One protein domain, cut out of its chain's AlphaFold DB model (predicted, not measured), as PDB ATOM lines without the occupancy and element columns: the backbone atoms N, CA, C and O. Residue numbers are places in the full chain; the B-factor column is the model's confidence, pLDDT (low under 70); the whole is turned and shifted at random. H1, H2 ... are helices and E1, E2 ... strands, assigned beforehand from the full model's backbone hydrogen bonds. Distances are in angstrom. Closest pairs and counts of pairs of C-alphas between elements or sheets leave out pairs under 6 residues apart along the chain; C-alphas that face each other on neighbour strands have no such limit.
ATOM      1  N   PHE A  48      84.693 127.007  94.423       64.69
ATOM      2  CA  PHE A  48      84.317 126.726  93.041       64.69
ATOM      3  C   PHE A  48      85.362 125.824  92.385       64.69
ATOM      4  O   PHE A  48      86.544 125.883  92.732       64.69
ATOM      5  N   ASP A  49      84.928 125.024  91.416       63.88
ATOM      6  CA  ASP A  49      85.822 124.128  90.669       63.88
ATOM      7  C   ASP A  49      86.536 124.858  89.522       63.88
ATOM      8  O   ASP A  49      87.656 124.520  89.139       63.88
ATOM      9  N   GLU A  50      85.870 125.860  88.947       67.94
ATOM     10  CA  GLU A  50      86.310 126.558  87.741       67.94
ATOM     11  C   GLU A  50      85.648 127.936  87.652       67.94
ATOM     12  O   GLU A  50      84.462 128.081  87.971       67.94
ATOM     13  N   LEU A  51      86.409 128.924  87.174       72.38
ATOM     14  CA  LEU A  51      85.895 130.215  86.729       72.38
ATOM     15  C   LEU A  51      86.057 130.280  85.216       72.38
ATOM     16  O   LEU A  51      87.182 130.288  84.720       72.38
ATOM     17  N   LYS A  52      84.946 130.337  84.487       71.81
ATOM     18  CA  LYS A  52      84.943 130.428  83.030       71.81
ATOM     19  C   LYS A  52      84.301 131.735  82.582       71.81
ATOM     20  O   LYS A  52      83.189 132.036  82.996       71.81
ATOM     21  N   ILE A  53      84.981 132.507  81.745       71.44
ATOM     22  CA  ILE A  53      84.418 133.691  81.085       71.44
ATOM     23  C   ILE A  53      84.011 133.266  79.678       71.44
ATOM     24  O   ILE A  53      84.863 132.834  78.901       71.44
ATOM     25  N   ASP A  54      82.720 133.359  79.369       67.56
ATOM     26  CA  ASP A  54      82.143 132.923  78.094       67.56
ATOM     27  C   ASP A  54      81.104 133.930  77.583       67.56
ATOM     28  O   ASP A  54      80.602 134.790  78.320       67.56
ATOM     29  N   ASN A  55      80.748 133.790  76.311       67.88
ATOM     30  CA  ASN A  55      79.607 134.484  75.740       67.88
ATOM     31  C   ASN A  55      78.309 133.896  76.327       67.88
ATOM     32  O   ASN A  55      78.118 132.676  76.351       67.88
ATOM     33  N   TYR A  56      77.408 134.767  76.796       67.06
ATOM     34  CA  TYR A  56      76.136 134.344  77.378       67.06
ATOM     35  C   TYR A  56      75.311 133.478  76.417       67.06
ATOM     36  O   TYR A  56      74.764 132.461  76.839       67.06
ATOM     37  N   ASP A  57      75.262 133.844  75.134       67.94
ATOM     38  CA  ASP A  57      74.433 133.161  74.136       67.94
ATOM     39  C   ASP A  57      74.865 131.699  73.959       67.94
ATOM     40  O   ASP A  57      74.033 130.792  73.847       67.94
ATOM     41  N   LEU A  58      76.175 131.446  74.034       65.31
ATOM     42  CA  LEU A  58      76.735 130.099  73.970       65.31
ATOM     43  C   LEU A  58      76.366 129.283  75.207       65.31
ATOM     44  O   LEU A  58      75.960 128.129  75.071       65.31
ATOM     45  N   ILE A  59      76.435 129.871  76.402       66.06
ATOM     46  CA  ILE A  59      76.049 129.180  77.637       66.06
ATOM     47  C   ILE A  59      74.543 128.892  77.658       66.06
ATOM     48  O   ILE A  59      74.133 127.778  77.987       66.06
ATOM     49  N   ALA A  60      73.715 129.866  77.273       66.19
ATOM     50  CA  ALA A  60      72.263 129.721  77.232       66.19
ATOM     51  C   ALA A  60      71.825 128.594  76.280       66.19
ATOM     52  O   ALA A  60      70.876 127.864  76.574       66.19
ATOM     53  N   SER A  61      72.553 128.397  75.176       67.75
ATOM     54  CA  SER A  61      72.272 127.333  74.206       67.75
ATOM     55  C   SER A  61      72.523 125.913  74.740       67.75
ATOM     56  O   SER A  61      71.886 124.965  74.278       67.75
ATOM     57  N   GLN A  62      73.387 125.745  75.751       66.75
ATOM     58  CA  GLN A  62      73.799 124.427  76.256       66.75
ATOM     59  C   GLN A  62      72.760 123.752  77.175       66.75
ATOM     60  O   GLN A  62      72.984 122.625  77.609       66.75
ATOM     61  N   LYS A  63      71.614 124.397  77.469       59.19
ATOM     62  CA  LYS A  63      70.522 123.866  78.327       59.19
ATOM     63  C   LYS A  63      70.982 123.330  79.695       59.19
ATOM     64  O   LYS A  63      70.315 122.490  80.298       59.19
ATOM     65  N   VAL A  64      72.116 123.801  80.199       66.56
ATOM     66  CA  VAL A  64      72.616 123.424  81.523       66.56
ATOM     67  C   VAL A  64      71.806 124.186  82.571       66.56
ATOM     68  O   VAL A  64      71.527 125.373  82.399       66.56
ATOM     69  N   GLY A  65      71.409 123.510  83.654       74.69
ATOM     70  CA  GLY A  65      70.607 124.065  84.752       74.69
ATOM     71  C   GLY A  65      71.368 125.063  85.631       74.69
ATOM     72  O   GLY A  65      71.446 124.883  86.845       74.69
ATOM     73  N   PHE A  66      71.956 126.099  85.030       77.69
ATOM     74  CA  PHE A  66      72.640 127.158  85.755       77.69
ATOM     75  C   PHE A  66      71.645 128.014  86.540       77.69
ATOM     76  O   PHE A  66      70.623 128.470  86.027       77.69
ATOM     77  N   ARG A  67      72.005 128.317  87.785       79.38
ATOM     78  CA  ARG A  67      71.398 129.383  88.567       79.38
ATOM     79  C   ARG A  67      71.994 130.710  88.112       79.38
ATOM     80  O   ARG A  67      73.152 131.021  88.399       79.38
ATOM     81  N   ILE A  68      71.189 131.486  87.395       78.94
ATOM     82  CA  ILE A  68      71.569 132.825  86.953       78.94
ATOM     83  C   ILE A  68      71.622 133.742  88.175       78.94
ATOM     84  O   ILE A  68      70.658 133.848  88.934       78.94
ATOM     85  N   ILE A  69      72.762 134.398  88.352       78.31
ATOM     86  CA  ILE A  69      72.944 135.507  89.275       78.31
ATOM     87  C   ILE A  69      72.817 136.773  88.435       78.31
ATOM     88  O   ILE A  69      73.700 137.090  87.633       78.31
ATOM     89  N   VAL A  70      71.696 137.468  88.599       75.69
ATOM     90  CA  VAL A  70      71.533 138.824  88.083       75.69
ATOM     91  C   VAL A  70      72.083 139.764  89.151       75.69
ATOM     92  O   VAL A  70      71.676 139.655  90.308       75.69
ATOM     93  N   PRO A  71      73.042 140.636  88.817       69.44
ATOM     94  CA  PRO A  71      73.438 141.706  89.711       69.44
ATOM     95  C   PRO A  71      72.238 142.588  90.059       69.44
ATOM     96  O   PRO A  71      71.769 143.344  89.213       69.44
ATOM     97  N   ASP A  72      71.756 142.520  91.295       69.25
ATOM     98  CA  ASP A  72      70.876 143.567  91.813       69.25
ATOM     99  C   ASP A  72      71.695 144.850  92.032       69.25
ATOM    100  O   ASP A  72      72.923 144.792  92.164       69.25
ATOM    101  N   SER A  73      71.038 146.014  92.058       61.84
ATOM    102  CA  SER A  73      71.691 147.322  92.197       61.84
ATOM    103  C   SER A  73      72.623 147.348  93.416       61.84
ATOM    104  O   SER A  73      72.176 147.404  94.565       61.84
ATOM    105  N   VAL A  74      73.936 147.308  93.176       60.81
ATOM    106  CA  VAL A  74      74.956 147.366  94.226       60.81
ATOM    107  C   VAL A  74      75.328 148.823  94.466       60.81
ATOM    108  O   VAL A  74      76.362 149.292  93.998       60.81
ATOM    109  N   THR A  75      74.476 149.577  95.151       56.62
ATOM    110  CA  THR A  75      74.652 151.039  95.237       56.62
ATOM    111  C   THR A  75      75.126 151.534  96.602       56.62
ATOM    112  O   THR A  75      75.673 152.628  96.683       56.62
ATOM    113  N   SER A  76      75.019 150.741  97.676       57.91
ATOM    114  CA  SER A  76      75.305 151.231  99.037       57.91
ATOM    115  C   SER A  76      76.730 150.987  99.555       57.91
ATOM    116  O   SER A  76      77.162 151.679 100.473       57.91
ATOM    117  N   GLU A  77      77.493 150.042  98.993       64.19
ATOM    118  CA  GLU A  77      78.826 149.688  99.524       64.19
ATOM    119  C   GLU A  77      80.008 150.358  98.805       64.19
ATOM    120  O   GLU A  77      81.146 150.262  99.274       64.19
ATOM    121  N   PHE A  78      79.786 150.987  97.648       70.44
ATOM    122  CA  PHE A  78      80.864 151.530  96.820       70.44
ATOM    123  C   PHE A  78      80.730 153.046  96.667       70.44
ATOM    124  O   PHE A  78      80.186 153.541  95.687       70.44
ATOM    125  N   ILE A  79      81.244 153.788  97.650       77.75
ATOM    126  CA  ILE A  79      81.327 155.250  97.572       77.75
ATOM    127  C   ILE A  79      82.490 155.606  96.641       77.75
ATOM    128  O   ILE A  79      83.656 155.348  96.954       77.75
ATOM    129  N   LEU A  80      82.170 156.168  95.478       80.06
ATOM    130  CA  LEU A  80      83.156 156.777  94.592       80.06
ATOM    131  C   LEU A  80      83.525 158.155  95.134       80.06
ATOM    132  O   LEU A  80      82.655 158.911  95.550       80.06
ATOM    133  N   ASN A  81      84.816 158.475  95.125       89.25
ATOM    134  CA  ASN A  81      85.245 159.860  95.285       89.25
ATOM    135  C   ASN A  81      85.221 160.570  93.924       89.25
ATOM    136  O   ASN A  81      85.258 159.906  92.883       89.25
ATOM    137  N   ASP A  82      85.202 161.901  93.946       90.75
ATOM    138  CA  ASP A  82      85.060 162.732  92.744       90.75
ATOM    139  C   ASP A  82      86.121 162.395  91.689       90.75
ATOM    140  O   ASP A  82      85.802 162.117  90.536       90.75
ATOM    141  N   GLN A  83      87.382 162.267  92.111       89.50
ATOM    142  CA  GLN A  83      88.498 161.937  91.223       89.50
ATOM    143  C   GLN A  83      88.325 160.580  90.516       89.50
ATOM    144  O   GLN A  83      88.673 160.416  89.344       89.50
ATOM    145  N   LEU A  84      87.838 159.563  91.232       80.94
ATOM    146  CA  LEU A  84      87.612 158.235  90.671       80.94
ATOM    147  C   LEU A  84      86.369 158.220  89.779       80.94
ATOM    148  O   LEU A  84      86.397 157.542  88.753       80.94
ATOM    149  N   SER A  85      85.332 158.978  90.146       87.81
ATOM    150  CA  SER A  85      84.127 159.160  89.337       87.81
ATOM    151  C   SER A  85      84.472 159.784  87.987       87.81
ATOM    152  O   SER A  85      84.220 159.163  86.958       87.81
ATOM    153  N   GLU A  86      85.180 160.917  87.976       89.31
ATOM    154  CA  GLU A  86      85.632 161.593  86.748       89.31
ATOM    155  C   GLU A  86      86.467 160.666  85.858       89.31
ATOM    156  O   GLU A  86      86.286 160.592  84.641       89.31
ATOM    157  N   LYS A  87      87.375 159.892  86.467       86.06
ATOM    158  CA  LYS A  87      88.193 158.920  85.736       86.06
ATOM    159  C   LYS A  87      87.339 157.837  85.078       86.06
ATOM    160  O   LYS A  87      87.660 157.395  83.974       86.06
ATOM    161  N   TRP A  88      86.301 157.362  85.761       87.44
ATOM    162  CA  TRP A  88      85.414 156.329  85.232       87.44
ATOM    163  C   TRP A  88      84.492 156.884  84.156       87.44
ATOM    164  O   TRP A  88      84.336 156.236  83.129       87.44
ATOM    165  N   GLU A  89      83.963 158.092  84.328       88.31
ATOM    166  CA  GLU A  89      83.170 158.780  83.309       88.31
ATOM    167  C   GLU A  89      83.986 159.006  82.037       88.31
ATOM    168  O   GLU A  89      83.540 158.658  80.944       88.31
ATOM    169  N   ALA A  90      85.226 159.484  82.173       85.50
ATOM    170  CA  ALA A  90      86.142 159.631  81.049       85.50
ATOM    171  C   ALA A  90      86.425 158.284  80.362       85.50
ATOM    172  O   ALA A  90      86.474 158.211  79.132       85.50
ATOM    173  N   ALA A  91      86.583 157.206  81.137       78.56
ATOM    174  CA  ALA A  91      86.779 155.863  80.598       78.56
ATOM    175  C   ALA A  91      85.535 155.347  79.858       78.56
ATOM    176  O   ALA A  91      85.676 154.819  78.757       78.56
ATOM    177  N   ILE A  92      84.334 155.548  80.406       81.94
ATOM    178  CA  ILE A  92      83.058 155.167  79.786       81.94
ATOM    179  C   ILE A  92      82.850 155.959  78.491       81.94
ATOM    180  O   ILE A  92      82.647 155.366  77.433       81.94
ATOM    181  N   ALA A  93      83.000 157.285  78.533       82.69
ATOM    182  CA  ALA A  93      82.855 158.161  77.372       82.69
ATOM    183  C   ALA A  93      83.864 157.825  76.261       82.69
ATOM    184  O   ALA A  93      83.537 157.885  75.073       82.69
ATOM    185  N   LYS A  94      85.086 157.430  76.640       76.81
ATOM    186  CA  LYS A  94      86.099 156.926  75.707       76.81
ATOM    187  C   LYS A  94      85.732 155.542  75.167       76.81
ATOM    188  O   LYS A  94      85.890 155.305  73.972       76.81
ATOM    189  N   SER A  95      85.204 154.648  76.004       66.50
ATOM    190  CA  SER A  95      84.791 153.302  75.589       66.50
ATOM    191  C   SER A  95      83.604 153.304  74.632       66.50
ATOM    192  O   SER A  95      83.591 152.508  73.698       66.50
ATOM    193  N   ALA A  96      82.693 154.274  74.771       64.81
ATOM    194  CA  ALA A  96      81.593 154.512  73.840       64.81
ATOM    195  C   ALA A  96      82.075 154.903  72.431       64.81
ATOM    196  O   ALA A  96      81.309 154.815  71.475       64.81
ATOM    197  N   LYS A  97      83.335 155.342  72.297       59.31
ATOM    198  CA  LYS A  97      83.925 155.802  71.035       59.31
ATOM    199  C   LYS A  97      84.992 154.879  70.452       59.31
ATOM    200  O   LYS A  97      85.265 155.024  69.265       59.31
ATOM    201  N   SER A  98      85.605 153.957  71.208       52.06
ATOM    202  CA  SER A  98      86.564 153.034  70.572       52.06
ATOM    203  C   SER A  98      86.915 151.717  71.266       52.06
ATOM    204  O   SER A  98      87.395 150.834  70.558       52.06
ATOM    205  N   ILE A  99      86.765 151.524  72.584       51.22
ATOM    206  CA  ILE A  99      87.315 150.311  73.238       51.22
ATOM    207  C   ILE A  99      86.540 149.953  74.526       51.22
ATOM    208  O   ILE A  99      86.579 150.750  75.464       51.22
ATOM    209  N   PRO A 100      85.901 148.769  74.641       50.53
ATOM    210  CA  PRO A 100      85.391 148.223  75.899       50.53
ATOM    211  C   PRO A 100      86.447 148.279  77.007       50.53
ATOM    212  O   PRO A 100      87.608 147.935  76.786       50.53
ATOM    213  N   LEU A 101      86.036 148.655  78.222       47.47
ATOM    214  CA  LEU A 101      86.904 148.702  79.411       47.47
ATOM    215  C   LEU A 101      87.600 147.363  79.718       47.47
ATOM    216  O   LEU A 101      88.641 147.344  80.376       47.47
ATOM    217  N   TYR A 102      87.060 146.268  79.187       53.62
ATOM    218  CA  TYR A 102      87.628 144.934  79.241       53.62
ATOM    219  C   TYR A 102      87.798 144.434  77.801       53.62
ATOM    220  O   TYR A 102      86.919 143.804  77.233       53.62
ATOM    221  N   LEU A 103      88.946 144.763  77.203       48.97
ATOM    222  CA  LEU A 103      89.609 143.944  76.185       48.97
ATOM    223  C   LEU A 103      88.748 143.500  74.969       48.97
ATOM    224  O   LEU A 103      88.412 142.328  74.894       48.97
ATOM    225  N   HIS A 104      88.499 144.366  73.965       49.44
ATOM    226  CA  HIS A 104      88.683 144.040  72.521       49.44
ATOM    227  C   HIS A 104      88.467 145.240  71.556       49.44
ATOM    228  O   HIS A 104      87.926 146.261  71.951       49.44
ATOM    229  N   SER A 105      88.863 145.123  70.272       40.53
ATOM    230  CA  SER A 105      88.456 146.044  69.189       40.53
ATOM    231  C   SER A 105      87.264 145.500  68.404       40.53
ATOM    232  O   SER A 105      87.286 144.369  67.927       40.53
ATOM    233  N   ILE A 106      86.256 146.344  68.245       49.47
ATOM    234  CA  ILE A 106      84.928 146.052  67.708       49.47
ATOM    235  C   ILE A 106      84.947 146.161  66.178       49.47
ATOM    236  O   ILE A 106      84.566 147.190  65.637       49.47
ATOM    237  N   GLU A 107      85.395 145.133  65.460       49.84
ATOM    238  CA  GLU A 107      85.208 145.134  63.994       49.84
ATOM    239  C   GLU A 107      84.361 143.966  63.479       49.84
ATOM    240  O   GLU A 107      83.841 144.059  62.376       49.84
ATOM    241  N   HIS A 108      84.155 142.894  64.257       48.41
ATOM    242  CA  HIS A 108      83.504 141.679  63.733       48.41
ATOM    243  C   HIS A 108      82.408 141.064  64.628       48.41
ATOM    244  O   HIS A 108      81.887 140.005  64.292       48.41
ATOM    245  N   TYR A 109      82.014 141.702  65.740       54.97
ATOM    246  CA  TYR A 109      80.952 141.192  66.627       54.97
ATOM    247  C   TYR A 109      79.739 142.120  66.637       54.97
ATOM    248  O   TYR A 109      79.624 143.028  67.458       54.97
ATOM    249  N   ASN A 110      78.813 141.872  65.711       51.75
ATOM    250  CA  ASN A 110      77.527 142.557  65.673       51.75
ATOM    251  C   ASN A 110      76.586 141.958  66.729       51.75
ATOM    252  O   ASN A 110      75.932 140.951  66.477       51.75
ATOM    253  N   GLY A 111      76.503 142.590  67.905       58.62
ATOM    254  CA  GLY A 111      75.290 142.533  68.735       58.62
ATOM    255  C   GLY A 111      75.387 141.921  70.134       58.62
ATOM    256  O   GLY A 111      74.385 141.942  70.841       58.62
ATOM    257  N   CYS A 112      76.540 141.420  70.585       58.25
ATOM    258  CA  CYS A 112      76.624 140.814  71.919       58.25
ATOM    259  C   CYS A 112      76.831 141.878  73.018       58.25
ATOM    260  O   CYS A 112      77.912 142.462  73.154       58.25
ATOM    261  N   THR A 113      75.778 142.156  73.793       63.12
ATOM    262  CA  THR A 113      75.755 143.220  74.817       63.12
ATOM    263  C   THR A 113      76.201 142.765  76.207       63.12
ATOM    264  O   THR A 113      76.472 143.606  77.066       63.12
ATOM    265  N   GLU A 114      76.301 141.456  76.442       66.69
ATOM    266  CA  GLU A 114      76.552 140.859  77.759       66.69
ATOM    267  C   GLU A 114      77.621 139.766  77.662       66.69
ATOM    268  O   GLU A 114      77.677 139.026  76.683       66.69
ATOM    269  N   PHE A 115      78.451 139.632  78.697       70.06
ATOM    270  CA  PHE A 115      79.262 138.430  78.901       70.06
ATOM    271  C   PHE A 115      78.834 137.743  80.188       70.06
ATOM    272  O   PHE A 115      78.185 138.336  81.054       70.06
ATOM    273  N   SER A 116      79.179 136.466  80.319       70.81
ATOM    274  CA  SER A 116      78.867 135.715  81.523       70.81
ATOM    275  C   SER A 116      80.093 135.068  82.136       70.81
ATOM    276  O   SER A 116      80.939 134.495  81.453       70.81
ATOM    277  N   ILE A 117      80.163 135.152  83.459       75.44
ATOM    278  CA  ILE A 117      81.136 134.436  84.269       75.44
ATOM    279  C   ILE A 117      80.429 133.204  84.827       75.44
ATOM    280  O   ILE A 117      79.569 133.292  85.700       75.44
ATOM    281  N   CYS A 118      80.776 132.046  84.288       74.06
ATOM    282  CA  CYS A 118      80.332 130.751  84.765       74.06
ATOM    283  C   CYS A 118      81.219 130.313  85.934       74.06
ATOM    284  O   CYS A 118      82.435 130.176  85.792       74.06
ATOM    285  N   LEU A 119      80.602 130.058  87.083       72.94
ATOM    286  CA  LEU A 119      81.253 129.458  88.241       72.94
ATOM    287  C   LEU A 119      80.698 128.050  88.417       72.94
ATOM    288  O   LEU A 119      79.519 127.860  88.743       72.94
ATOM    289  N   LYS A 120      81.544 127.048  88.177       70.06
ATOM    290  CA  LYS A 120      81.123 125.654  88.314       70.06
ATOM    291  C   LYS A 120      80.918 125.276  89.789       70.06
ATOM    292  O   LYS A 120      81.677 125.750  90.638       70.06
ATOM    293  N   PRO A 121      79.911 124.433  90.094       65.88
ATOM    294  CA  PRO A 121      79.140 123.643  89.125       65.88
ATOM    295  C   PRO A 121      77.973 124.374  88.439       65.88
ATOM    296  O   PRO A 121      77.738 124.106  87.269       65.88
ATOM    297  N   ASN A 122      77.267 125.305  89.098       77.31
ATOM    298  CA  ASN A 122      75.926 125.712  88.640       77.31
ATOM    299  C   ASN A 122      75.620 127.218  88.721       77.31
ATOM    300  O   ASN A 122      74.445 127.566  88.789       77.31
ATOM    301  N   TYR A 123      76.595 128.129  88.720       79.00
ATOM    302  CA  TYR A 123      76.295 129.568  88.759       79.00
ATOM    303  C   TYR A 123      76.703 130.279  87.479       79.00
ATOM    304  O   TYR A 123      77.778 130.038  86.936       79.00
ATOM    305  N   LEU A 124      75.850 131.198  87.034       82.19
ATOM    306  CA  LEU A 124      76.112 132.049  85.883       82.19
ATOM    307  C   LEU A 124      75.901 133.506  86.267       82.19
ATOM    308  O   LEU A 124      74.770 133.941  86.460       82.19
ATOM    309  N   LEU A 125      76.988 134.255  86.388       80.94
ATOM    310  CA  LEU A 125      76.943 135.685  86.647       80.94
ATOM    311  C   LEU A 125      76.909 136.439  85.318       80.94
ATOM    312  O   LEU A 125      77.858 136.353  84.541       80.94
ATOM    313  N   LYS A 126      75.847 137.209  85.089       81.25
ATOM    314  CA  LYS A 126      75.737 138.087  83.920       81.25
ATOM    315  C   LYS A 126      76.347 139.446  84.210       81.25
ATOM    316  O   LYS A 126      76.001 140.058  85.219       81.25
ATOM    317  N   LEU A 127      77.214 139.931  83.327       79.06
ATOM    318  CA  LEU A 127      77.796 141.266  83.419       79.06
ATOM    319  C   LEU A 127      77.672 142.009  82.079       79.06
ATOM    320  O   LEU A 127      77.780 141.388  81.016       79.06
ATOM    321  N   PRO A 128      77.462 143.339  82.106       74.12
ATOM    322  CA  PRO A 128      77.447 144.134  80.887       74.12
ATOM    323  C   PRO A 128      78.833 144.126  80.239       74.12
ATOM    324  O   PRO A 128      79.842 144.323  80.912       74.12
ATOM    325  N   ASN A 129      78.879 143.913  78.922       70.88
ATOM    326  CA  ASN A 129      80.129 143.848  78.156       70.88
ATOM    327  C   ASN A 129      80.835 145.203  78.072       70.88
ATOM    328  O   ASN A 129      82.046 145.315  78.262       70.88
ATOM    329  N   ILE A 130      80.050 146.254  77.850       75.19
ATOM    330  CA  ILE A 130      80.519 147.634  77.862       75.19
ATOM    331  C   ILE A 130      79.656 148.368  78.878       75.19
ATOM    332  O   ILE A 130      78.460 148.520  78.621       75.19
ATOM    333  N   PRO A 131      80.224 148.809  80.013       81.06
ATOM    334  CA  PRO A 131      79.454 149.568  80.974       81.06
ATOM    335  C   PRO A 131      79.056 150.907  80.353       81.06
ATOM    336  O   PRO A 131      79.903 151.675  79.894       81.06
ATOM    337  N   LYS A 132      77.757 151.183  80.325       83.75
ATOM    338  CA  LYS A 132      77.172 152.386  79.713       83.75
ATOM    339  C   LYS A 132      77.152 153.573  80.665       83.75
ATOM    340  O   LYS A 132      77.025 154.715  80.234       83.75
ATOM    341  N   ASN A 133      77.238 153.300  81.961       87.06
ATOM    342  CA  ASN A 133      77.156 154.285  83.023       87.06
ATOM    343  C   ASN A 133      77.984 153.834  84.240       87.06
ATOM    344  O   ASN A 133      78.530 152.726  84.288       87.06
ATOM    345  N   ILE A 134      78.100 154.731  85.217       85.56
ATOM    346  CA  ILE A 134      78.859 154.492  86.445       85.56
ATOM    347  C   ILE A 134      78.267 153.344  87.265       85.56
ATOM    348  O   ILE A 134      79.020 152.573  87.854       85.56
ATOM    349  N   GLU A 135      76.948 153.181  87.263       85.94
ATOM    350  CA  GLU A 135      76.277 152.098  87.980       85.94
ATOM    351  C   GLU A 135      76.700 150.718  87.450       85.94
ATOM    352  O   GLU A 135      77.128 149.863  88.225       85.94
ATOM    353  N   GLU A 136      76.710 150.522  86.128       83.06
ATOM    354  CA  GLU A 136      77.203 149.295  85.493       83.06
ATOM    355  C   GLU A 136      78.696 149.058  85.792       83.06
ATOM    356  O   GLU A 136      79.103 147.927  86.063       83.06
ATOM    357  N   MET A 137      79.518 150.115  85.833       82.38
ATOM    358  CA  MET A 137      80.922 150.016  86.264       82.38
ATOM    359  C   MET A 137      81.063 149.556  87.721       82.38
ATOM    360  O   MET A 137      81.920 148.718  88.028       82.38
ATOM    361  N   ILE A 138      80.238 150.092  88.626       82.06
ATOM    362  CA  ILE A 138      80.213 149.686  90.037       82.06
ATOM    363  C   ILE A 138      79.824 148.211  90.138       82.06
ATOM    364  O   ILE A 138      80.506 147.460  90.838       82.06
ATOM    365  N   ILE A 139      78.796 147.784  89.401       81.69
ATOM    366  CA  ILE A 139      78.341 146.392  89.341       81.69
ATOM    367  C   ILE A 139      79.485 145.473  88.899       81.69
ATOM    368  O   ILE A 139      79.838 144.544  89.633       81.69
ATOM    369  N   ILE A 140      80.123 145.748  87.756       77.81
ATOM    370  CA  ILE A 140      81.231 144.922  87.253       77.81
ATOM    371  C   ILE A 140      82.358 144.860  88.284       77.81
ATOM    372  O   ILE A 140      82.826 143.778  88.643       77.81
ATOM    373  N   ARG A 141      82.792 146.012  88.809       79.44
ATOM    374  CA  ARG A 141      83.881 146.062  89.787       79.44
ATOM    375  C   ARG A 141      83.534 145.309  91.065       79.44
ATOM    376  O   ARG A 141      84.401 144.625  91.611       79.44
ATOM    377  N   PHE A 142      82.310 145.448  91.562       79.44
ATOM    378  CA  PHE A 142      81.858 144.748  92.752       79.44
ATOM    379  C   PHE A 142      81.937 143.242  92.549       79.44
ATOM    380  O   PHE A 142      82.538 142.563  93.377       79.44
ATOM    381  N   TRP A 143      81.396 142.725  91.447       76.38
ATOM    382  CA  TRP A 143      81.393 141.290  91.199       76.38
ATOM    383  C   TRP A 143      82.777 140.736  90.908       76.38
ATOM    384  O   TRP A 143      83.132 139.719  91.490       76.38
ATOM    385  N   LEU A 144      83.608 141.431  90.126       73.38
ATOM    386  CA  LEU A 144      85.019 141.066  89.981       73.38
ATOM    387  C   LEU A 144      85.703 141.010  91.348       73.38
ATOM    388  O   LEU A 144      86.391 140.042  91.660       73.38
ATOM    389  N   ARG A 145      85.448 141.997  92.214       69.81
ATOM    390  CA  ARG A 145      85.934 141.979  93.595       69.81
ATOM    391  C   ARG A 145      85.409 140.760  94.358       69.81
ATOM    392  O   ARG A 145      86.207 140.155  95.054       69.81
ATOM    393  N   GLN A 146      84.130 140.386  94.250       70.00
ATOM    394  CA  GLN A 146      83.592 139.173  94.896       70.00
ATOM    395  C   GLN A 146      84.203 137.882  94.341       70.00
ATOM    396  O   GLN A 146      84.472 136.963  95.103       70.00
ATOM    397  N   LEU A 147      84.508 137.826  93.049       68.25
ATOM    398  CA  LEU A 147      85.166 136.677  92.430       68.25
ATOM    399  C   LEU A 147      86.604 136.506  92.924       68.25
ATOM    400  O   LEU A 147      87.003 135.403  93.285       68.25
ATOM    401  N   PHE A 148      87.352 137.606  93.056       62.97
ATOM    402  CA  PHE A 148      88.689 137.606  93.670       62.97
ATOM    403  C   PHE A 148      88.681 137.303  95.177       62.97
ATOM    404  O   PHE A 148      89.738 137.219  95.801       62.97
ATOM    405  N   LYS A 149      87.496 137.166  95.774       59.44
ATOM    406  CA  LYS A 149      87.283 136.805  97.177       59.44
ATOM    407  C   LYS A 149      86.878 135.332  97.355       59.44
ATOM    408  O   LYS A 149      86.733 134.880  98.491       59.44
ATOM    409  N   CYS A 150      86.674 134.585  96.271       64.06
ATOM    410  CA  CYS A 150      86.364 133.157  96.306       64.06
ATOM    411  C   CYS A 150      87.645 132.309  96.362       64.06
ATOM    412  O   CYS A 150      88.681 132.728  95.849       64.06
ATOM    413  N   ALA A 151      87.569 131.110  96.949       57.12
ATOM    414  CA  ALA A 151      88.640 130.122  96.831       57.12
ATOM    415  C   ALA A 151      88.231 129.013  95.860       57.12
ATOM    416  O   ALA A 151      87.047 128.751  95.649       57.12
ATOM    417  N   PHE A 152      89.222 128.337  95.295       60.66
ATOM    418  CA  PHE A 152      89.023 127.279  94.312       60.66
ATOM    419  C   PHE A 152      89.662 125.991  94.833       60.66
ATOM    420  O   PHE A 152      90.711 126.037  95.480       60.66
ATOM    421  N   GLU A 153      88.992 124.852  94.663       46.94
ATOM    422  CA  GLU A 153      89.333 123.640  95.411       46.94
ATOM    423  C   GLU A 153      90.644 122.960  94.952       46.94
ATOM    424  O   GLU A 153      90.805 122.594  93.795       46.94
ATOM    425  N   GLY A 154      91.555 122.780  95.924       39.69
ATOM    426  CA  GLY A 154      92.544 121.702  96.113       39.69
ATOM    427  C   GLY A 154      93.259 121.078  94.906       39.69
ATOM    428  O   GLY A 154      92.653 120.363  94.119       39.69
ATOM    429  N   ASN A 155      94.597 121.189  94.875       42.06
ATOM    430  CA  ASN A 155      95.574 120.471  94.021       42.06
ATOM    431  C   ASN A 155      95.394 120.575  92.493       42.06
ATOM    432  O   ASN A 155      96.348 120.353  91.749       42.06
ATOM    433  N   LYS A 156      94.209 120.944  92.016       46.66
ATOM    434  CA  LYS A 156      93.906 121.376  90.663       46.66
ATOM    435  C   LYS A 156      93.806 122.885  90.760       46.66
ATOM    436  O   LYS A 156      92.870 123.430  91.326       46.66
ATOM    437  N   LEU A 157      94.865 123.545  90.320       47.88
ATOM    438  CA  LEU A 157      94.996 124.991  90.427       47.88
ATOM    439  C   LEU A 157      93.772 125.649  89.767       47.88
ATOM    440  O   LEU A 157      93.290 125.081  88.779       47.88
ATOM    441  N   PRO A 158      93.266 126.788  90.286       49.09
ATOM    442  CA  PRO A 158      92.089 127.457  89.742       49.09
ATOM    443  C   PRO A 158      92.221 127.560  88.230       49.09
ATOM    444  O   PRO A 158      93.101 128.266  87.734       49.09
ATOM    445  N   LYS A 159      91.383 126.810  87.513       57.47
ATOM    446  CA  LYS A 159      91.304 126.903  86.063       57.47
ATOM    447  C   LYS A 159      90.511 128.161  85.762       57.47
ATOM    448  O   LYS A 159      89.307 128.201  86.013       57.47
ATOM    449  N   ILE A 160      91.195 129.191  85.272       62.62
ATOM    450  CA  ILE A 160      90.513 130.293  84.600       62.62
ATOM    451  C   ILE A 160      90.329 129.861  83.153       62.62
ATOM    452  O   ILE A 160      91.289 129.858  82.390       62.62
ATOM    453  N   GLY A 161      89.112 129.450  82.809       65.19
ATOM    454  CA  GLY A 161      88.690 129.220  81.435       65.19
ATOM    455  C   GLY A 161      88.349 130.550  80.769       65.19
ATOM    456  O   GLY A 161      87.472 131.264  81.246       65.19
ATOM    457  N   ILE A 162      89.010 130.920  79.681       64.25
ATOM    458  CA  ILE A 162      88.617 132.072  78.866       64.25
ATOM    459  C   ILE A 162      88.260 131.530  77.495       64.25
ATOM    460  O   ILE A 162      89.118 131.254  76.659       64.25
ATOM    461  N   THR A 163      86.962 131.369  77.285       61.97
ATOM    462  CA  THR A 163      86.366 131.098  75.982       61.97
ATOM    463  C   THR A 163      85.961 132.434  75.400       61.97
ATOM    464  O   THR A 163      84.882 132.943  75.688       61.97
ATOM    465  N   SER A 164      86.851 133.048  74.624       58.47
ATOM    466  CA  SER A 164      86.512 134.281  73.914       58.47
ATOM    467  C   SER A 164      86.461 134.012  72.418       58.47
ATOM    468  O   SER A 164      87.443 134.142  71.683       58.47
ATOM    469  N   PHE A 165      85.279 133.587  71.972       56.81
ATOM    470  CA  PHE A 165      84.974 133.540  70.553       56.81
ATOM    471  C   PHE A 165      85.098 134.963  69.998       56.81
ATOM    472  O   PHE A 165      84.425 135.888  70.446       56.81
ATOM    473  N   GLY A 166      86.037 135.134  69.063       58.62
ATOM    474  CA  GLY A 166      86.224 136.366  68.302       58.62
ATOM    475  C   GLY A 166      86.720 137.593  69.061       58.62
ATOM    476  O   GLY A 166      86.441 138.716  68.644       58.62
ATOM    477  N   MET A 167      87.514 137.392  70.117       63.56
ATOM    478  CA  MET A 167      88.279 138.468  70.757       63.56
ATOM    479  C   MET A 167      89.804 138.256  70.640       63.56
ATOM    480  O   MET A 167      90.496 138.153  71.652       63.56
ATOM    481  N   PRO A 168      90.395 138.221  69.428       66.12
ATOM    482  CA  PRO A 168      91.821 137.912  69.233       66.12
ATOM    483  C   PRO A 168      92.796 138.801  70.031       66.12
ATOM    484  O   PRO A 168      93.794 138.315  70.542       66.12
ATOM    485  N   LYS A 169      92.485 140.086  70.242       64.62
ATOM    486  CA  LYS A 169      93.336 141.007  71.028       64.62
ATOM    487  C   LYS A 169      93.239 140.762  72.535       64.62
ATOM    488  O   LYS A 169      94.186 141.076  73.243       64.62
ATOM    489  N   LEU A 170      92.108 140.248  73.034       65.00
ATOM    490  CA  LEU A 170      92.002 139.831  74.437       65.00
ATOM    491  C   LEU A 170      92.952 138.663  74.676       65.00
ATOM    492  O   LEU A 170      93.745 138.710  75.612       65.00
ATOM    493  N   HIS A 171      92.923 137.675  73.777       69.00
ATOM    494  CA  HIS A 171      93.890 136.582  73.782       69.00
ATOM    495  C   HIS A 171      95.319 137.116  73.739       69.00
ATOM    496  O   HIS A 171      96.073 136.823  74.657       69.00
ATOM    497  N   ASP A 172      95.668 137.966  72.767       73.38
ATOM    498  CA  ASP A 172      97.020 138.536  72.652       73.38
ATOM    499  C   ASP A 172      97.480 139.220  73.943       73.38
ATOM    500  O   ASP A 172      98.602 138.996  74.385       73.38
ATOM    501  N   LEU A 173      96.609 140.002  74.585       74.38
ATOM    502  CA  LEU A 173      96.930 140.708  75.826       74.38
ATOM    503  C   LEU A 173      97.053 139.765  77.025       74.38
ATOM    504  O   LEU A 173      97.922 139.970  77.870       74.38
ATOM    505  N   ILE A 174      96.225 138.720  77.106       74.38
ATOM    506  CA  ILE A 174      96.376 137.677  78.126       74.38
ATOM    507  C   ILE A 174      97.691 136.926  77.909       74.38
ATOM    508  O   ILE A 174      98.435 136.740  78.868       74.38
ATOM    509  N   ILE A 175      98.009 136.530  76.672       78.81
ATOM    510  CA  ILE A 175      99.268 135.861  76.324       78.81
ATOM    511  C   ILE A 175     100.459 136.759  76.643       78.81
ATOM    512  O   ILE A 175     101.412 136.312  77.278       78.81
ATOM    513  N   GLU A 176     100.417 138.026  76.248       82.38
ATOM    514  CA  GLU A 176     101.459 139.003  76.537       82.38
ATOM    515  C   GLU A 176     101.640 139.163  78.046       82.38
ATOM    516  O   GLU A 176     102.754 139.018  78.545       82.38
ATOM    517  N   TYR A 177     100.559 139.370  78.799       80.56
ATOM    518  CA  TYR A 177     100.618 139.470  80.255       80.56
ATOM    519  C   TYR A 177     101.205 138.202  80.887       80.56
ATOM    520  O   TYR A 177     102.103 138.280  81.726       80.56
ATOM    521  N   ILE A 178     100.747 137.029  80.445       79.62
ATOM    522  CA  ILE A 178     101.221 135.739  80.940       79.62
ATOM    523  C   ILE A 178     102.713 135.551  80.677       79.62
ATOM    524  O   ILE A 178     103.460 135.128  81.560       79.62
ATOM    525  N   THR A 179     103.149 135.878  79.466       81.25
ATOM    526  CA  THR A 179     104.526 135.654  79.029       81.25
ATOM    527  C   THR A 179     105.489 136.698  79.581       81.25
ATOM    528  O   THR A 179     106.651 136.364  79.791       81.25
ATOM    529  N   THR A 180     105.032 137.924  79.860       83.06
ATOM    530  CA  THR A 180     105.884 139.067  80.240       83.06
ATOM    531  C   THR A 180     105.732 139.528  81.695       83.06
ATOM    532  O   THR A 180     106.437 140.445  82.123       83.06
ATOM    533  N   SER A 181     104.863 138.912  82.502       80.94
ATOM    534  CA  SER A 181     104.760 139.275  83.919       80.94
ATOM    535  C   SER A 181     106.050 138.943  84.675       80.94
ATOM    536  O   SER A 181     106.535 137.812  84.635       80.94
ATOM    537  N   LYS A 182     106.594 139.928  85.401       82.50
ATOM    538  CA  LYS A 182     107.756 139.747  86.293       82.50
ATOM    539  C   LYS A 182     107.364 139.162  87.648       82.50
ATOM    540  O   LYS A 182     108.158 138.461  88.268       82.50
ATOM    541  N   ASP A 183     106.146 139.451  88.102       78.50
ATOM    542  CA  ASP A 183     105.591 138.928  89.348       78.50
ATOM    543  C   ASP A 183     104.548 137.853  89.028       78.50
ATOM    544  O   ASP A 183     103.358 138.121  88.866       78.50
ATOM    545  N   CYS A 184     105.018 136.611  88.925       70.12
ATOM    546  CA  CYS A 184     104.152 135.452  88.726       70.12
ATOM    547  C   CYS A 184     103.533 134.939  90.039       70.12
ATOM    548  O   CYS A 184     102.735 134.007  89.992       70.12
ATOM    549  N   SER A 185     103.869 135.511  91.208       67.81
ATOM    550  CA  SER A 185     103.408 134.994  92.512       67.81
ATOM    551  C   SER A 185     101.892 135.109  92.712       67.81
ATOM    552  O   SER A 185     101.319 134.407  93.541       67.81
ATOM    553  N   LYS A 186     101.247 135.983  91.932       63.97
ATOM    554  CA  LYS A 186      99.800 136.242  91.952       63.97
ATOM    555  C   LYS A 186      99.072 135.681  90.733       63.97
ATOM    556  O   LYS A 186      97.866 135.878  90.606       63.97
ATOM    557  N   MET A 187      99.792 135.043  89.813       65.94
ATOM    558  CA  MET A 187      99.186 134.466  88.621       65.94
ATOM    559  C   MET A 187      98.550 133.123  88.955       65.94
ATOM    560  O   MET A 187      99.145 132.295  89.642       65.94
ATOM    561  N   VAL A 188      97.347 132.893  88.432       62.66
ATOM    562  CA  VAL A 188      96.749 131.561  88.469       62.66
ATOM    563  C   VAL A 188      97.610 130.615  87.645       62.66
ATOM    564  O   VAL A 188      98.008 130.920  86.528       62.66
ATOM    565  N   SER A 189      97.928 129.457  88.189       58.78
ATOM    566  CA  SER A 189      98.850 128.515  87.552       58.78
ATOM    567  C   SER A 189      98.195 127.653  86.466       58.78
ATOM    568  O   SER A 189      98.890 126.905  85.782       58.78
ATOM    569  N   HIS A 190      96.880 127.787  86.252       61.97
ATOM    570  CA  HIS A 190      96.162 127.201  85.120       61.97
ATOM    571  C   HIS A 190      95.205 128.224  84.486       61.97
ATOM    572  O   HIS A 190      94.093 128.440  84.956       61.97
ATOM    573  N   VAL A 191      95.623 128.829  83.376       65.00
ATOM    574  CA  VAL A 191      94.727 129.579  82.483       65.00
ATOM    575  C   VAL A 191      94.420 128.670  81.307       65.00
ATOM    576  O   VAL A 191      95.334 128.352  80.560       65.00
ATOM    577  N   CYS A 192      93.174 128.233  81.172       67.19
ATOM    578  CA  CYS A 192      92.690 127.496  80.016       67.19
ATOM    579  C   CYS A 192      92.113 128.512  79.038       67.19
ATOM    580  O   CYS A 192      91.112 129.159  79.322       67.19
ATOM    581  N   LEU A 193      92.762 128.695  77.903       67.69
ATOM    582  CA  LEU A 193      92.186 129.450  76.801       67.69
ATOM    583  C   LEU A 193      91.626 128.412  75.835       67.69
ATOM    584  O   LEU A 193      92.395 127.563  75.394       67.69
ATOM    585  N   ASP A 194      90.322 128.453  75.574       64.56
ATOM    586  CA  ASP A 194      89.619 127.499  74.708       64.56
ATOM    587  C   ASP A 194      89.062 128.237  73.473       64.56
ATOM    588  O   ASP A 194      88.690 129.413  73.559       64.56
ATOM    589  N   HIS A 195      88.967 127.531  72.338       63.19
ATOM    590  CA  HIS A 195      88.430 128.037  71.058       63.19
ATOM    591  C   HIS A 195      89.179 129.252  70.491       63.19
ATOM    592  O   HIS A 195      88.591 130.247  70.053       63.19
ATOM    593  N   ILE A 196      90.505 129.186  70.522       61.62
ATOM    594  CA  ILE A 196      91.347 130.250  69.999       61.62
ATOM    595  C   ILE A 196      91.492 130.093  68.482       61.62
ATOM    596  O   ILE A 196      92.305 129.308  68.019       61.62
ATOM    597  N   HIS A 197      90.821 130.927  67.687       59.19
ATOM    598  CA  HIS A 197      91.209 131.115  66.283       59.19
ATOM    599  C   HIS A 197      92.529 131.898  66.202       59.19
ATOM    600  O   HIS A 197      92.551 133.087  65.885       59.19
ATOM    601  N   TYR A 198      93.639 131.256  66.553       60.28
ATOM    602  CA  TYR A 198      94.968 131.825  66.391       60.28
ATOM    603  C   TYR A 198      95.494 131.458  65.010       60.28
ATOM    604  O   TYR A 198      95.387 130.311  64.580       60.28
ATOM    605  N   SER A 199      96.096 132.418  64.310       57.25
ATOM    606  CA  SER A 199      96.977 132.061  63.208       57.25
ATOM    607  C   SER A 199      98.188 131.342  63.808       57.25
ATOM    608  O   SER A 199      98.894 131.896  64.654       57.25
ATOM    609  N   ASP A 200      98.417 130.097  63.383       57.78
ATOM    610  CA  ASP A 200      99.447 129.188  63.914       57.78
ATOM    611  C   ASP A 200     100.863 129.803  63.990       57.78
ATOM    612  O   ASP A 200     101.734 129.308  64.703       57.78
ATOM    613  N   SER A 201     101.122 130.906  63.284       54.41
ATOM    614  CA  SER A 201     102.448 131.507  63.157       54.41
ATOM    615  C   SER A 201     103.002 132.155  64.431       54.41
ATOM    616  O   SER A 201     104.208 132.084  64.638       54.41
ATOM    617  N   LYS A 202     102.184 132.762  65.307       65.00
ATOM    618  CA  LYS A 202     102.712 133.502  66.482       65.00
ATOM    619  C   LYS A 202     102.928 132.649  67.734       65.00
ATOM    620  O   LYS A 202     103.793 132.974  68.545       65.00
ATOM    621  N   LEU A 203     102.153 131.579  67.913       66.19
ATOM    622  CA  LEU A 203     102.286 130.683  69.071       66.19
ATOM    623  C   LEU A 203     103.499 129.755  68.934       66.19
ATOM    624  O   LEU A 203     104.198 129.524  69.916       66.19
ATOM    625  N   ASN A 204     103.792 129.283  67.719       60.81
ATOM    626  CA  ASN A 204     104.831 128.281  67.468       60.81
ATOM    627  C   ASN A 204     106.257 128.726  67.837       60.81
ATOM    628  O   ASN A 204     107.091 127.876  68.129       60.81
ATOM    629  N   GLU A 205     106.554 130.028  67.878       66.38
ATOM    630  CA  GLU A 205     107.883 130.505  68.297       66.38
ATOM    631  C   GLU A 205     108.117 130.400  69.812       66.38
ATOM    632  O   GLU A 205     109.262 130.411  70.262       66.38
ATOM    633  N   ARG A 206     107.047 130.345  70.618       68.94
ATOM    634  CA  ARG A 206     107.129 130.479  72.087       68.94
ATOM    635  C   ARG A 206     106.424 129.370  72.861       68.94
ATOM    636  O   ARG A 206     106.553 129.319  74.084       68.94
ATOM    637  N   ALA A 207     105.668 128.519  72.177       76.88
ATOM    638  CA  ALA A 207     104.885 127.460  72.781       76.88
ATOM    639  C   ALA A 207     105.485 126.080  72.490       76.88
ATOM    640  O   ALA A 207     105.795 125.747  71.349       76.88
ATOM    641  N   GLU A 208     105.609 125.250  73.525       79.31
ATOM    642  CA  GLU A 208     105.923 123.830  73.362       79.31
ATOM    643  C   GLU A 208     104.624 123.090  72.996       79.31
ATOM    644  O   GLU A 208     103.643 123.153  73.744       79.31
ATOM    645  N   ASN A 209     104.600 122.395  71.854       76.19
ATOM    646  CA  ASN A 209     103.502 121.495  71.492       76.19
ATOM    647  C   ASN A 209     103.496 120.291  72.436       76.19
ATOM    648  O   ASN A 209     104.480 119.556  72.510       76.19
ATOM    649  N   VAL A 210     102.390 120.088  73.149       77.50
ATOM    650  CA  VAL A 210     102.280 119.036  74.168       77.50
ATOM    651  C   VAL A 210     101.469 117.859  73.655       77.50
ATOM    652  O   VAL A 210     101.828 116.713  73.899       77.50
ATOM    653  N   GLU A 211     100.363 118.130  72.963       81.12
ATOM    654  CA  GLU A 211      99.408 117.096  72.578       81.12
ATOM    655  C   GLU A 211      98.597 117.543  71.359       81.12
ATOM    656  O   GLU A 211      98.091 118.663  71.326       81.12
ATOM    657  N   ILE A 212      98.467 116.665  70.365       78.62
ATOM    658  CA  ILE A 212      97.605 116.868  69.196       78.62
ATOM    659  C   ILE A 212      96.540 115.778  69.239       78.62
ATOM    660  O   ILE A 212      96.812 114.623  68.904       78.62
ATOM    661  N   ASN A 213      95.320 116.134  69.634       78.44
ATOM    662  CA  ASN A 213      94.182 115.235  69.527       78.44
ATOM    663  C   ASN A 213      93.557 115.394  68.135       78.44
ATOM    664  O   ASN A 213      92.797 116.327  67.879       78.44
ATOM    665  N   ARG A 214      93.894 114.477  67.221       78.81
ATOM    666  CA  ARG A 214      93.435 114.526  65.820       78.81
ATOM    667  C   ARG A 214      91.935 114.280  65.658       78.81
ATOM    668  O   ARG A 214      91.362 114.777  64.695       78.81
ATOM    669  N   GLU A 215      91.314 113.537  66.572       77.75
ATOM    670  CA  GLU A 215      89.877 113.244  66.518       77.75
ATOM    671  C   GLU A 215      89.049 114.483  66.862       77.75
ATOM    672  O   GLU A 215      88.075 114.789  66.180       77.75
ATOM    673  N   LEU A 216      89.480 115.233  67.880       71.25
ATOM    674  CA  LEU A 216      88.800 116.444  68.338       71.25
ATOM    675  C   LEU A 216      89.346 117.732  67.701       71.25
ATOM    676  O   LEU A 216      88.794 118.801  67.940       71.25
ATOM    677  N   LYS A 217      90.418 117.637  66.898       76.50
ATOM    678  CA  LYS A 217      91.191 118.766  66.341       76.50
ATOM    679  C   LYS A 217      91.721 119.738  67.404       76.50
ATOM    680  O   LYS A 217      91.918 120.912  67.126       76.50
ATOM    681  N   ILE A 218      91.995 119.231  68.605       72.81
ATOM    682  CA  ILE A 218      92.476 120.044  69.724       72.81
ATOM    683  C   ILE A 218      93.999 119.967  69.781       72.81
ATOM    684  O   ILE A 218      94.559 118.883  69.970       72.81
ATOM    685  N   ASN A 219      94.661 121.114  69.668       77.12
ATOM    686  CA  ASN A 219      96.094 121.265  69.891       77.12
ATOM    687  C   ASN A 219      96.331 121.873  71.273       77.12
ATOM    688  O   ASN A 219      95.871 122.975  71.571       77.12
ATOM    689  N   LYS A 220      97.072 121.165  72.122       81.75
ATOM    690  CA  LYS A 220      97.450 121.637  73.451       81.75
ATOM    691  C   LYS A 220      98.883 122.143  73.457       81.75
ATOM    692  O   LYS A 220      99.816 121.428  73.086       81.75
ATOM    693  N   PHE A 221      99.051 123.352  73.972       83.00
ATOM    694  CA  PHE A 221     100.312 124.074  74.038       83.00
ATOM    695  C   PHE A 221     100.699 124.376  75.484       83.00
ATOM    696  O   PHE A 221      99.835 124.633  76.326       83.00
ATOM    697  N   HIS A 222     102.000 124.413  75.767       85.38
ATOM    698  CA  HIS A 222     102.539 125.026  76.977       85.38
ATOM    699  C   HIS A 222     103.246 126.337  76.646       85.38
ATOM    700  O   HIS A 222     104.204 126.349  75.877       85.38
ATOM    701  N   LEU A 223     102.811 127.428  77.277       84.44
ATOM    702  CA  LEU A 223     103.536 128.696  77.278       84.44
ATOM    703  C   LEU A 223     104.353 128.836  78.551       84.44
ATOM    704  O   LEU A 223     103.807 128.760  79.652       84.44
ATOM    705  N   ALA A 224     105.649 129.083  78.397       83.94
ATOM    706  CA  ALA A 224     106.523 129.459  79.497       83.94
ATOM    707  C   ALA A 224     106.576 130.987  79.640       83.94
ATOM    708  O   ALA A 224     106.611 131.722  78.651       83.94
ATOM    709  N   ASN A 225     106.609 131.475  80.879       87.56
ATOM    710  CA  ASN A 225     106.913 132.878  81.148       87.56
ATOM    711  C   ASN A 225     108.402 133.165  80.862       87.56
ATOM    712  O   ASN A 225     109.269 132.377  81.246       87.56
ATOM    713  N   ILE A 226     108.712 134.300  80.224       86.69
ATOM    714  CA  ILE A 226     110.086 134.618  79.788       86.69
ATOM    715  C   ILE A 226     111.028 134.943  80.956       86.69
ATOM    716  O   ILE A 226     112.236 134.763  80.842       86.69
ATOM    717  N   TYR A 227     110.486 135.420  82.077       84.94
ATOM    718  CA  TYR A 227     111.246 135.759  83.279       84.94
ATOM    719  C   TYR A 227     111.315 134.590  84.274       84.94
ATOM    720  O   TYR A 227     112.232 134.538  85.092       84.94
ATOM    721  N   ASN A 228     110.374 133.641  84.211       83.19
ATOM    722  CA  ASN A 228     110.359 132.441  85.044       83.19
ATOM    723  C   ASN A 228     109.864 131.206  84.261       83.19
ATOM    724  O   ASN A 228     108.693 130.836  84.375       83.19
ATOM    725  N   PRO A 229     110.754 130.503  83.530       82.94
ATOM    726  CA  PRO A 229     110.385 129.359  82.686       82.94
ATOM    727  C   PRO A 229     109.780 128.155  83.426       82.94
ATOM    728  O   PRO A 229     109.236 127.243  82.799       82.94
ATOM    729  N   LYS A 230     109.881 128.122  84.765       79.94
ATOM    730  CA  LYS A 230     109.220 127.107  85.600       79.94
ATOM    731  C   LYS A 230     107.712 127.343  85.706       79.94
ATOM    732  O   LYS A 230     106.979 126.404  86.002       79.94
ATOM    733  N   VAL A 231     107.251 128.571  85.468       76.81
ATOM    734  CA  VAL A 231     105.828 128.910  85.402       76.81
ATOM    735  C   VAL A 231     105.360 128.666  83.972       76.81
ATOM    736  O   VAL A 231     105.765 129.367  83.041       76.81
ATOM    737  N   ARG A 232     104.530 127.634  83.807       79.38
ATOM    738  CA  ARG A 232     103.992 127.192  82.519       79.38
ATOM    739  C   ARG A 232     102.469 127.241  82.540       79.38
ATOM    740  O   ARG A 232     101.857 126.923  83.556       79.38
ATOM    741  N   PHE A 233     101.874 127.593  81.408       76.88
ATOM    742  CA  PHE A 233     100.429 127.721  81.231       76.88
ATOM    743  C   PHE A 233      99.971 126.811  80.097       76.88
ATOM    744  O   PHE A 233     100.623 126.768  79.055       76.88
ATOM    745  N   SER A 234      98.873 126.080  80.295       73.69
ATOM    746  CA  SER A 234      98.318 125.178  79.281       73.69
ATOM    747  C   SER A 234      97.239 125.865  78.461       73.69
ATOM    748  O   SER A 234      96.230 126.284  79.008       73.69
ATOM    749  N   ILE A 235      97.421 125.912  77.149       74.38
ATOM    750  CA  ILE A 235      96.463 126.491  76.209       74.38
ATOM    751  C   ILE A 235      95.897 125.384  75.336       74.38
ATOM    752  O   ILE A 235      96.669 124.585  74.812       74.38
ATOM    753  N   ASN A 236      94.579 125.360  75.151       71.50
ATOM    754  CA  ASN A 236      93.926 124.446  74.224       71.50
ATOM    755  C   ASN A 236      93.408 125.240  73.020       71.50
ATOM    756  O   ASN A 236      92.456 126.009  73.104       71.50
ATOM    757  N   ASN A 237      94.022 125.037  71.869       69.62
ATOM    758  CA  ASN A 237      93.475 125.502  70.607       69.62
ATOM    759  C   ASN A 237      92.510 124.427  70.085       69.62
ATOM    760  O   ASN A 237      92.929 123.278  69.951       69.62
ATOM    761  N   MET A 238      91.244 124.773  69.842       63.12
ATOM    762  CA  MET A 238      90.231 123.889  69.241       63.12
ATOM    763  C   MET A 238      89.753 124.482  67.923       63.12
ATOM    764  O   MET A 238      89.503 125.710  67.932       63.12
TER     765      MET A 238
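AT A GLANCE: This is residues 48 to 238 of the 238 residues of the protein "Hypothetical protein" of Meloidogyne enterolobii (UniProt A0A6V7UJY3). A strongly twisted wall of six strands, E2 E4 E3 E1 E5 E6, is continued at its E6 edge by a small three-stranded sheet, E7 E8 E9, whose strand E9 runs beside E6. H3 and H4 cover one face of the larger sheet, the short H1 stands on the opposite face, and H2 lies beyond the sheet, crosswise at the first end of H3. The printed part has 191 residues, with five named helices and nine named strands that follow along the chain as E1 H1 E2 H2 E3 E4 H3 E5 H4 E6 H5 E7 E8 E9; the larger sheet is mixed, the smaller antiparallel, and the class is mixed, helices and strands. It is compact, with a radius of gyration of the C-alphas of 17.8 A and spans of 50 by 37 by 36 A.

IN THESE COORDINATES: Find C-alpha 50 at (86.310, 126.558, 87.741); there E1 begins, residues 50 to 55, 15.9 A long. Next come H1, 56 to 61, and E2, 67 to 69. H2, 82 to 95, starts at (85.060, 162.732, 92.744) and spans 19.6 A. Read on through the hairpin of E3, 114 to 119, and E4, 123 to 128, to H3, 134 to 147, 19.8 A. Then follow E5, 159 to 163, H4, 168 to 180, 17.9 A, E6, 190 to 194, H5, 200 to 203, E7, 207 to 213, E8, 218 to 224, 19.5 A, and E9, 232 to 237, ending at (93.475, 125.502, 70.607).

HOW THE PARTS SIT: In the larger sheet, look at E1: it is antiparallel to E3, with N 118 and O 52 at 2.7 A, and parallel to E5, with N 53 and O 161 at 2.8 A. H3 is on this sheet at a height of 9.1 A, over E4 and E3; H1 stands up from the opposite face. H2 and H3 touch, about perpendicular at 82 degrees, through residues 134 to 137 of H3; Glu 89 and Ile 134 have the closest C-alphas, 6.8 A. The closest C-alphas of E6 and E9 are those of Leu 193 and Ile 235, 5.2 A. E7, E8 and E9 form a meander, each strand the antiparallel neighbour of the one before; N 221 and O 235 are 2.8 A apart. H4 is on both sheets; H5 only grazes the smaller. In H1, H2, H3 and H4 every O i to N i+4 pair is within hydrogen-bond range; H5 is too short for one.

THE WHOLE: The farthest C-alphas, Asp 82 and Glu 215, are 56.2 A apart. The printed part has no cut. Long links join E2 to H2, H2 to E3 and H3 to E5. The mean pLDDT of the printed part is 70.2; look for low values at residues 95 to 114, 147 to 171 and 185 to 206, among others.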